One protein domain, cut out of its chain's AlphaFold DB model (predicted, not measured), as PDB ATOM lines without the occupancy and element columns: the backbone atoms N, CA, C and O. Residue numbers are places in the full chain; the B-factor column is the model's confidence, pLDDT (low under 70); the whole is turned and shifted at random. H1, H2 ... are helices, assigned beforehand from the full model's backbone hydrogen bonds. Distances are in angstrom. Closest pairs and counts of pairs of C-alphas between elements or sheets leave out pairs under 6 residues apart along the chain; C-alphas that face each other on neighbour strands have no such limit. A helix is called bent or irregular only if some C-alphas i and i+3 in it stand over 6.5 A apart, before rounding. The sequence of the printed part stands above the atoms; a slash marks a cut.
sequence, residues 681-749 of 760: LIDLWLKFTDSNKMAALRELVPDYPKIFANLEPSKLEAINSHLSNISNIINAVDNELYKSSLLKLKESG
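AT A GLANCE: This is residues 681 to 749 of the 760 residues of an uncharacterized protein of Hydatigena taeniaeformis (UniProt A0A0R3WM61). One long, straight helix, H4, makes the longest axis, and three short helices, H1, H2 and H3, form an open, four-sided frame with its first half, H1 coming back to H4 to close the frame. The middle of the frame is empty, and residues 731 to 749 stick out beyond it as a free arm, of which 731 to 747 belong to H4. The printed part has 69 residues with four named helices, in the order H1, H2, H3, H4 along the chain, and no named strand; the class is all helix. The whole is extended, with a radius of gyration of the C-alphas of 17.8 A, and only just flat, with spans of 57 by 29 by 11 A.

HOW THE PARTS SIT: H1, residues 682 to 688, touches H4, residues 713 to 747, with residues 723 to 727 of H4 alone. Their closest C-alphas are those of Leu 684 and Ser 727, 7.5 A apart. The two run the same way at a steep tilt of 48 degrees. H2, residues 691 to 700, touches no helix and is apart from H4. H3, residues 704 to 709, is close to H2 but not clearly touching, with the closest C-alphas, those of Arg 698 and Tyr 704, at 6.9 A. The lines of H2 and H3 are about perpendicular, at 89 degrees. H1 and H3 are apart, and H3 and H4 are only just apart, their closest C-alphas 8.3 A from each other. In H1, H2, H3 and H4 every O i to N i+4 pair of the backbone is within hydrogen-bond range.

IN THESE COORDINATES: H1 begins at Ile 682, with its C-alpha at (-4.046, -50.777, -1.187), and ends at Phe 688. H2 runs from Ser 691 to Leu 700, 14.2 A from first to last C-alpha. H3 holds six residues, Tyr 704 to Ala 709. H4 holds 35 residues and measures 50.6 A, from C-alpha 713 at (-3.699, -44.098, -15.351) to C-alpha 747 at (-4.881, -35.896, 34.594). It is not bent.

THE WHOLE: The two C-alphas farthest apart are those of Asn 710 and Gly 749, at 56.8 A. The C-alphas of the first and last printed residues, Leu 681 and Gly 749, are 40.7 A apart. The printed part has no cut. The links from H1 to H2, from H2 to H3 and from H3 to H4 are tight, and no link is long. Residues 687 to 693 and 695 to 707 also stand free. The mean pLDDT of the printed part is 88.4, and no printed residue is under 70.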
ATOM      1  N   LEU A 681      -1.039 -47.760  -1.494       96.31
ATOM      2  CA  LEU A 681      -1.814 -47.754  -0.248       96.31
ATOM      3  C   LEU A 681      -2.962 -48.781  -0.230       96.31
ATOM      4  O   LEU A 681      -3.847 -48.690   0.620       96.31
ATOM      5  N   ILE A 682      -2.975 -49.765  -1.137       95.31
ATOM      6  CA  ILE A 682      -4.046 -50.777  -1.187       95.31
ATOM      7  C   ILE A 682      -4.150 -51.589   0.111       95.31
ATOM      8  O   ILE A 682      -5.247 -51.973   0.505       95.31
ATOM      9  N   ASP A 683      -3.036 -51.780   0.822       92.88
ATOM     10  CA  ASP A 683      -3.006 -52.487   2.108       92.88
ATOM     11  C   ASP A 683      -3.877 -51.793   3.161       92.88
ATOM     12  O   ASP A 683      -4.506 -52.458   3.983       92.88
ATOM     13  N   LEU A 684      -3.952 -50.457   3.116       91.88
ATOM     14  CA  LEU A 684      -4.810 -49.680   4.003       91.88
ATOM     15  C   LEU A 684      -6.277 -50.021   3.730       91.88
ATOM     16  O   LEU A 684      -7.020 -50.346   4.649       91.88
ATOM     17  N   TRP A 685      -6.679 -50.028   2.457       91.00
ATOM     18  CA  TRP A 685      -8.036 -50.396   2.059       91.00
ATOM     19  C   TRP A 685      -8.373 -51.849   2.420       91.00
ATOM     20  O   TRP A 685      -9.438 -52.112   2.979       91.00
ATOM     21  N   LEU A 686      -7.448 -52.784   2.182       91.50
ATOM     22  CA  LEU A 686      -7.617 -54.193   2.547       91.50
ATOM     23  C   LEU A 686      -7.754 -54.388   4.061       91.50
ATOM     24  O   LEU A 686      -8.566 -55.201   4.489       91.50
ATOM     25  N   LYS A 687      -7.030 -53.607   4.872       90.25
ATOM     26  CA  LYS A 687      -7.125 -53.648   6.340       90.25
ATOM     27  C   LYS A 687      -8.505 -53.229   6.856       90.25
ATOM     28  O   LYS A 687      -8.953 -53.755   7.871       90.25
ATOM     29  N   PHE A 688      -9.172 -52.292   6.181       84.06
ATOM     30  CA  PHE A 688     -10.494 -51.794   6.588       84.06
ATOM     31  C   PHE A 688     -11.666 -52.510   5.917       84.06
ATOM     32  O   PHE A 688     -12.820 -52.274   6.287       84.06
ATOM     33  N   THR A 689     -11.403 -53.379   4.943       88.25
ATOM     34  CA  THR A 689     -12.466 -54.087   4.233       88.25
ATOM     35  C   THR A 689     -12.758 -55.426   4.901       88.25
ATOM     36  O   THR A 689     -11.867 -56.233   5.135       88.25
ATOM     37  N   ASP A 690     -14.036 -55.664   5.202       86.19
ATOM     38  CA  ASP A 690     -14.516 -56.923   5.775       86.19
ATOM     39  C   ASP A 690     -14.154 -58.106   4.862       86.19
ATOM     40  O   ASP A 690     -14.453 -58.093   3.662       86.19
ATOM     41  N   SER A 691     -13.527 -59.140   5.427       85.50
ATOM     42  CA  SER A 691     -13.072 -60.316   4.679       85.50
ATOM     43  C   SER A 691     -14.214 -61.035   3.953       85.50
ATOM     44  O   SER A 691     -14.009 -61.510   2.835       85.50
ATOM     45  N   ASN A 692     -15.432 -61.043   4.507       81.56
ATOM     46  CA  ASN A 692     -16.605 -61.639   3.862       81.56
ATOM     47  C   ASN A 692     -17.061 -60.817   2.654       81.56
ATOM     48  O   ASN A 692     -17.511 -61.377   1.656       81.56
ATOM     49  N   LYS A 693     -16.926 -59.485   2.711       88.25
ATOM     50  CA  LYS A 693     -17.216 -58.620   1.557       88.25
ATOM     51  C   LYS A 693     -16.186 -58.810   0.451       88.25
ATOM     52  O   LYS A 693     -16.568 -58.798  -0.713       88.25
ATOM     53  N   MET A 694     -14.916 -59.027   0.800       88.19
ATOM     54  CA  MET A 694     -13.884 -59.374  -0.184       88.19
ATOM     55  C   MET A 694     -14.135 -60.741  -0.817       88.19
ATOM     56  O   MET A 694     -13.997 -60.879  -2.031       88.19
ATOM     57  N   ALA A 695     -14.573 -61.726  -0.028       87.25
ATOM     58  CA  ALA A 695     -14.982 -63.027  -0.546       87.25
ATOM     59  C   ALA A 695     -16.182 -62.904  -1.504       87.25
ATOM     60  O   ALA A 695     -16.119 -63.402  -2.625       87.25
ATOM     61  N   ALA A 696     -17.222 -62.157  -1.120       89.12
ATOM     62  CA  ALA A 696     -18.382 -61.901  -1.976       89.12
ATOM     63  C   ALA A 696     -18.011 -61.114  -3.246       89.12
ATOM     64  O   ALA A 696     -18.502 -61.414  -4.330       89.12
ATOM     65  N   LEU A 697     -17.113 -60.128  -3.145       89.00
ATOM     66  CA  LEU A 697     -16.610 -59.388  -4.304       89.00
ATOM     67  C   LEU A 697     -15.851 -60.309  -5.264       89.00
ATOM     68  O   LEU A 697     -16.003 -60.171  -6.473       89.00
ATOM     69  N   ARG A 698     -15.071 -61.258  -4.740       90.38
ATOM     70  CA  ARG A 698     -14.377 -62.266  -5.547       90.38
ATOM     71  C   ARG A 698     -15.345 -63.249  -6.201       90.38
ATOM     72  O   ARG A 698     -15.099 -63.668  -7.323       90.38
ATOM     73  N   GLU A 699     -16.441 -63.596  -5.539       91.44
ATOM     74  CA  GLU A 699     -17.490 -64.428  -6.134       91.44
ATOM     75  C   GLU A 699     -18.206 -63.692  -7.279       91.44
ATOM     76  O   GLU A 699     -18.413 -64.257  -8.351       91.44
ATOM     77  N   LEU A 700     -18.518 -62.406  -7.081       93.56
ATOM     78  CA  LEU A 700     -19.185 -61.567  -8.082       93.56
ATOM     79  C   LEU A 700     -18.266 -61.178  -9.246       93.56
ATOM     80  O   LEU A 700     -18.715 -61.075 -10.386       93.56
ATOM     81  N   VAL A 701     -16.988 -60.929  -8.960       94.44
ATOM     82  CA  VAL A 701     -15.988 -60.459  -9.924       94.44
ATOM     83  C   VAL A 701     -14.661 -61.194  -9.682       94.44
ATOM     84  O   VAL A 701     -13.736 -60.629  -9.096       94.44
ATOM     85  N   PRO A 702     -14.515 -62.447 -10.154       92.25
ATOM     86  CA  PRO A 702     -13.336 -63.278  -9.875       92.25
ATOM     87  C   PRO A 702     -12.000 -62.662 -10.303       92.25
ATOM     88  O   PRO A 702     -10.974 -62.893  -9.668       92.25
ATOM     89  N   ASP A 703     -12.016 -61.842 -11.355       94.00
ATOM     90  CA  ASP A 703     -10.832 -61.195 -11.920       94.00
ATOM     91  C   ASP A 703     -10.614 -59.754 -11.420       94.00
ATOM     92  O   ASP A 703      -9.811 -59.018 -12.002       94.00
ATOM     93  N   TYR A 704     -11.281 -59.322 -10.342       91.88
ATOM     94  CA  TYR A 704     -11.142 -57.945  -9.852       91.88
ATOM     95  C   TYR A 704      -9.681 -57.508  -9.592       91.88
ATOM     96  O   TYR A 704      -9.368 -56.364  -9.934       91.88
ATOM     97  N   PRO A 705      -8.736 -58.354  -9.111       89.50
ATOM     98  CA  PRO A 705      -7.347 -57.923  -8.938       89.50
ATOM     99  C   PRO A 705      -6.688 -57.539 -10.270       89.50
ATOM    100  O   PRO A 705      -5.926 -56.574 -10.334       89.50
ATOM    101  N   LYS A 706      -7.030 -58.241 -11.361       91.38
ATOM    102  CA  LYS A 706      -6.565 -57.905 -12.717       91.38
ATOM    103  C   LYS A 706      -7.217 -56.624 -13.228       91.38
ATOM    104  O   LYS A 706      -6.559 -55.854 -13.921       91.38
ATOM    105  N   ILE A 707      -8.481 -56.375 -12.877       93.69
ATOM    106  CA  ILE A 707      -9.168 -55.121 -13.219       93.69
ATOM    107  C   ILE A 707      -8.439 -53.942 -12.567       93.69
ATOM    108  O   ILE A 707      -8.101 -52.996 -13.274       93.69
ATOM    109  N   PHE A 708      -8.110 -54.024 -11.272       89.06
ATOM    110  CA  PHE A 708      -7.329 -52.985 -10.584       89.06
ATOM    111  C   PHE A 708      -5.933 -52.799 -11.185       89.06
ATOM    112  O   PHE A 708      -5.485 -51.665 -11.350       89.06
ATOM    113  N   ALA A 709      -5.261 -53.891 -11.563       88.00
ATOM    114  CA  ALA A 709      -3.942 -53.830 -12.192       88.00
ATOM    115  C   ALA A 709      -3.953 -53.142 -13.574       88.00
ATOM    116  O   ALA A 709      -2.944 -52.555 -13.972       88.00
ATOM    117  N   ASN A 710      -5.091 -53.200 -14.275       93.69
ATOM    118  CA  ASN A 710      -5.287 -52.673 -15.627       93.69
ATOM    119  C   ASN A 710      -6.124 -51.383 -15.668       93.69
ATOM    120  O   ASN A 710      -6.580 -50.984 -16.741       93.69
ATOM    121  N   LEU A 711      -6.353 -50.732 -14.523       95.06
ATOM    122  CA  LEU A 711      -7.040 -49.444 -14.492       95.06
ATOM    123  C   LEU A 711      -6.271 -48.394 -15.300       95.06
ATOM    124  O   LEU A 711      -5.042 -48.327 -15.279       95.06
ATOM    125  N   GLU A 712      -7.030 -47.548 -15.991       96.94
ATOM    126  CA  GLU A 712      -6.491 -46.414 -16.733       96.94
ATOM    127  C   GLU A 712      -5.707 -45.474 -15.793       96.94
ATOM    128  O   GLU A 712      -6.166 -45.239 -14.667       96.94
ATOM    129  N   PRO A 713      -4.558 -44.906 -16.220       96.38
ATOM    130  CA  PRO A 713      -3.699 -44.098 -15.351       96.38
ATOM    131  C   PRO A 713      -4.417 -42.962 -14.610       96.38
ATOM    132  O   PRO A 713      -4.162 -42.760 -13.428       96.38
ATOM    133  N   SER A 714      -5.364 -42.281 -15.263       95.56
ATOM    134  CA  SER A 714      -6.156 -41.192 -14.667       95.56
ATOM    135  C   SER A 714      -7.027 -41.661 -13.493       95.56
ATOM    136  O   SER A 714      -7.108 -41.002 -12.457       95.56
ATOM    137  N   LYS A 715      -7.647 -42.841 -13.611       96.50
ATOM    138  CA  LYS A 715      -8.436 -43.457 -12.532       96.50
ATOM    139  C   LYS A 715      -7.539 -43.935 -11.398       96.50
ATOM    140  O   LYS A 715      -7.903 -43.807 -10.232       96.50
ATOM    141  N   LEU A 716      -6.369 -44.469 -11.742       95.88
ATOM    142  CA  LEU A 716      -5.370 -44.907 -10.773       95.88
ATOM    143  C   LEU A 716      -4.861 -43.731  -9.925       95.88
ATOM    144  O   LEU A 716      -4.744 -43.851  -8.708       95.88
ATOM    145  N   GLU A 717      -4.602 -42.589 -10.562       95.38
ATOM    146  CA  GLU A 717      -4.186 -41.349  -9.901       95.38
ATOM    147  C   GLU A 717      -5.263 -40.835  -8.939       95.38
ATOM    148  O   GLU A 717      -4.962 -40.549  -7.779       95.38
ATOM    149  N   ALA A 718      -6.529 -40.820  -9.368       95.75
ATOM    150  CA  ALA A 718      -7.649 -40.447  -8.505       95.75
ATOM    151  C   ALA A 718      -7.773 -41.379  -7.285       95.75
ATOM    152  O   ALA A 718      -7.882 -40.906  -6.154       95.75
ATOM    153  N   ILE A 719      -7.694 -42.701  -7.487       94.88
ATOM    154  CA  ILE A 719      -7.742 -43.686  -6.392       94.88
ATOM    155  C   ILE A 719      -6.584 -43.471  -5.413       94.88
ATOM    156  O   ILE A 719      -6.804 -43.440  -4.201       94.88
ATOM    157  N   ASN A 720      -5.362 -43.283  -5.915       94.88
ATOM    158  CA  ASN A 720      -4.189 -43.046  -5.075       94.88
ATOM    159  C   ASN A 720      -4.299 -41.733  -4.287       94.88
ATOM    160  O   ASN A 720      -3.954 -41.705  -3.104       94.88
ATOM    161  N   SER A 721      -4.833 -40.676  -4.901       95.75
ATOM    162  CA  SER A 721      -5.108 -39.402  -4.229       95.75
ATOM    163  C   SER A 721      -6.121 -39.568  -3.089       95.75
ATOM    164  O   SER A 721      -5.867 -39.147  -1.958       95.75
ATOM    165  N   HIS A 722      -7.230 -40.277  -3.333       94.06
ATOM    166  CA  HIS A 722      -8.236 -40.547  -2.304       94.06
ATOM    167  C   HIS A 722      -7.697 -41.405  -1.155       94.06
ATOM    168  O   HIS A 722      -7.929 -41.074   0.007       94.06
ATOM    169  N   LEU A 723      -6.954 -42.474  -1.454       94.06
ATOM    170  CA  LEU A 723      -6.351 -43.322  -0.420       94.06
ATOM    171  C   LEU A 723      -5.306 -42.568   0.407       94.06
ATOM    172  O   LEU A 723      -5.234 -42.773   1.616       94.06
ATOM    173  N   SER A 724      -4.543 -41.666  -0.216       94.19
ATOM    174  CA  SER A 724      -3.611 -40.781   0.490       94.19
ATOM    175  C   SER A 724      -4.351 -39.854   1.458       94.19
ATOM    176  O   SER A 724      -3.995 -39.773   2.633       94.19
ATOM    177  N   ASN A 725      -5.450 -39.237   1.011       92.00
ATOM    178  CA  ASN A 725      -6.269 -38.382   1.869       92.00
ATOM    179  C   ASN A 725      -6.871 -39.161   3.055       92.00
ATOM    180  O   ASN A 725      -6.765 -38.733   4.202       92.00
ATOM    181  N   ILE A 726      -7.420 -40.354   2.800       89.75
ATOM    182  CA  ILE A 726      -7.940 -41.242   3.853       89.75
ATOM    183  C   ILE A 726      -6.832 -41.621   4.845       89.75
ATOM    184  O   ILE A 726      -7.055 -41.579   6.054       89.75
ATOM    185  N   SER A 727      -5.632 -41.948   4.359       93.81
ATOM    186  CA  SER A 727      -4.489 -42.254   5.225       93.81
ATOM    187  C   SER A 727      -4.130 -41.081   6.135       93.81
ATOM    188  O   SER A 727      -3.836 -41.298   7.308       93.81
ATOM    189  N   ASN A 728      -4.167 -39.850   5.621       91.81
ATOM    190  CA  ASN A 728      -3.879 -38.656   6.413       91.81
ATOM    191  C   ASN A 728      -4.929 -38.440   7.510       91.81
ATOM    192  O   ASN A 728      -4.559 -38.162   8.648       91.81
ATOM    193  N   ILE A 729      -6.215 -38.641   7.198       89.75
ATOM    194  CA  ILE A 729      -7.309 -38.541   8.176       89.75
ATOM    195  C   ILE A 729      -7.150 -39.595   9.275       89.75
ATOM    196  O   ILE A 729      -7.243 -39.268  10.454       89.75
ATOM    197  N   ILE A 730      -6.868 -40.848   8.910       86.31
ATOM    198  CA  ILE A 730      -6.688 -41.932   9.886       86.31
ATOM    199  C   ILE A 730      -5.501 -41.641  10.805       86.31
ATOM    200  O   ILE A 730      -5.632 -41.765  12.017       86.31
ATOM    201  N   ASN A 731      -4.375 -41.187  10.252       89.38
ATOM    202  CA  ASN A 731      -3.209 -40.816  11.052       89.38
ATOM    203  C   ASN A 731      -3.501 -39.626  11.984       89.38
ATOM    204  O   ASN A 731      -3.016 -39.603  13.112       89.38
ATOM    205  N   ALA A 732      -4.300 -38.648  11.542       89.94
ATOM    206  CA  ALA A 732      -4.724 -37.531  12.385       89.94
ATOM    207  C   ALA A 732      -5.618 -38.002  13.545       89.94
ATOM    208  O   ALA A 732      -5.383 -37.625  14.691       89.94
ATOM    209  N   VAL A 733      -6.586 -38.881  13.267       86.25
ATOM    210  CA  VAL A 733      -7.470 -39.462  14.289       86.25
ATOM    211  C   VAL A 733      -6.685 -40.317  15.282       86.25
ATOM    212  O   VAL A 733      -6.878 -40.162  16.485       86.25
ATOM    213  N   ASP A 734      -5.776 -41.177  14.816       84.62
ATOM    214  CA  ASP A 734      -4.932 -41.995  15.696       84.62
ATOM    215  C   ASP A 734      -4.053 -41.116  16.598       84.62
ATOM    216  O   ASP A 734      -3.942 -41.379  17.799       84.62
ATOM    217  N   ASN A 735      -3.483 -40.033  16.058       86.12
ATOM    218  CA  ASN A 735      -2.702 -39.077  16.841       86.12
ATOM    219  C   ASN A 735      -3.552 -38.369  17.904       86.12
ATOM    220  O   ASN A 735      -3.112 -38.252  19.049       86.12
ATOM    221  N   GLU A 736      -4.768 -37.936  17.567       87.38
ATOM    222  CA  GLU A 736      -5.668 -37.285  18.526       87.38
ATOM    223  C   GLU A 736      -6.193 -38.259  19.587       87.38
ATOM    224  O   GLU A 736      -6.231 -37.925  20.773       87.38
ATOM    225  N   LEU A 737      -6.511 -39.502  19.217       80.31
ATOM    226  CA  LEU A 737      -6.889 -40.546  20.174       80.31
ATOM    227  C   LEU A 737      -5.737 -40.875  21.130       80.31
ATOM    228  O   LEU A 737      -5.957 -41.017  22.340       80.31
ATOM    229  N   TYR A 738      -4.507 -40.953  20.616       82.00
ATOM    230  CA  TYR A 738      -3.313 -41.187  21.424       82.00
ATOM    231  C   TYR A 738      -3.030 -40.010  22.368       82.00
ATOM    232  O   TYR A 738      -2.826 -40.209  23.569       82.00
ATOM    233  N   LYS A 739      -3.104 -38.775  21.860       81.81
ATOM    234  CA  LYS A 739      -2.902 -37.541  22.631       81.81
ATOM    235  C   LYS A 739      -3.975 -37.349  23.704       81.81
ATOM    236  O   LYS A 739      -3.635 -37.074  24.853       81.81
ATOM    237  N   SER A 740      -5.248 -37.569  23.374       76.88
ATOM    238  CA  SER A 740      -6.366 -37.507  24.327       76.88
ATOM    239  C   SER A 740      -6.224 -38.554  25.434       76.88
ATOM    240  O   SER A 740      -6.434 -38.255  26.611       76.88
ATOM    241  N   SER A 741      -5.802 -39.771  25.084       74.69
ATOM    242  CA  SER A 741      -5.565 -40.840  26.061       74.69
ATOM    243  C   SER A 741      -4.380 -40.527  26.981       74.69
ATOM    244  O   SER A 741      -4.469 -40.756  28.189       74.69
ATOM    245  N   LEU A 742      -3.298 -39.951  26.447       72.31
ATOM    246  CA  LEU A 742      -2.152 -39.494  27.240       72.31
ATOM    247  C   LEU A 742      -2.509 -38.336  28.179       72.31
ATOM    248  O   LEU A 742      -2.083 -38.344  29.333       72.31
ATOM    249  N   LEU A 743      -3.313 -37.373  27.721       75.38
ATOM    250  CA  LEU A 743      -3.790 -36.263  28.551       75.38
ATOM    251  C   LEU A 743      -4.674 -36.764  29.697       75.38
ATOM    252  O   LEU A 743      -4.424 -36.422  30.850       75.38
ATOM    253  N   LYS A 744      -5.610 -37.678  29.421       78.19
ATOM    254  CA  LYS A 744      -6.438 -38.307  30.465       78.19
ATOM    255  C   LYS A 744      -5.612 -39.117  31.465       78.19
ATOM    256  O   LYS A 744      -5.900 -39.099  32.661       78.19
ATOM    257  N   LEU A 745      -4.566 -39.811  31.009       72.19
ATOM    258  CA  LEU A 745      -3.644 -40.527  31.896       72.19
ATOM    259  C   LEU A 745      -2.845 -39.562  32.779       72.19
ATOM    260  O   LEU A 745      -2.719 -39.823  33.977       72.19
ATOM    261  N   LYS A 746      -2.378 -38.439  32.225       74.75
ATOM    262  CA  LYS A 746      -1.707 -37.366  32.973       74.75
ATOM    263  C   LYS A 746      -2.623 -36.745  34.035       74.75
ATOM    264  O   LYS A 746      -2.184 -36.521  35.158       74.75
ATOM    265  N   GLU A 747      -3.890 -36.517  33.703       78.06
ATOM    266  CA  GLU A 747      -4.881 -35.896  34.594       78.06
ATOM    267  C   GLU A 747      -5.419 -36.844  35.673       78.06
ATOM    268  O   GLU A 747      -5.858 -36.391  36.727       78.06
ATOM    269  N   SER A 748      -5.338 -38.162  35.464       72.81
ATOM    270  CA  SER A 748      -5.886 -39.162  36.395       72.81
ATOM    271  C   SER A 748      -5.237 -39.194  37.788       72.81
ATOM    272  O   SER A 748      -5.690 -39.954  38.644       72.81
ATOM    273  N   GLY A 749      -4.150 -38.443  38.028       70.19
ATOM    274  CA  GLY A 749      -3.423 -38.427  39.307       70.19
ATOM    275  C   GLY A 749      -2.849 -39.789  39.729       70.19
ATOM    276  O   GLY A 749      -2.344 -39.939  40.840       70.19
TER     277      GLY A 749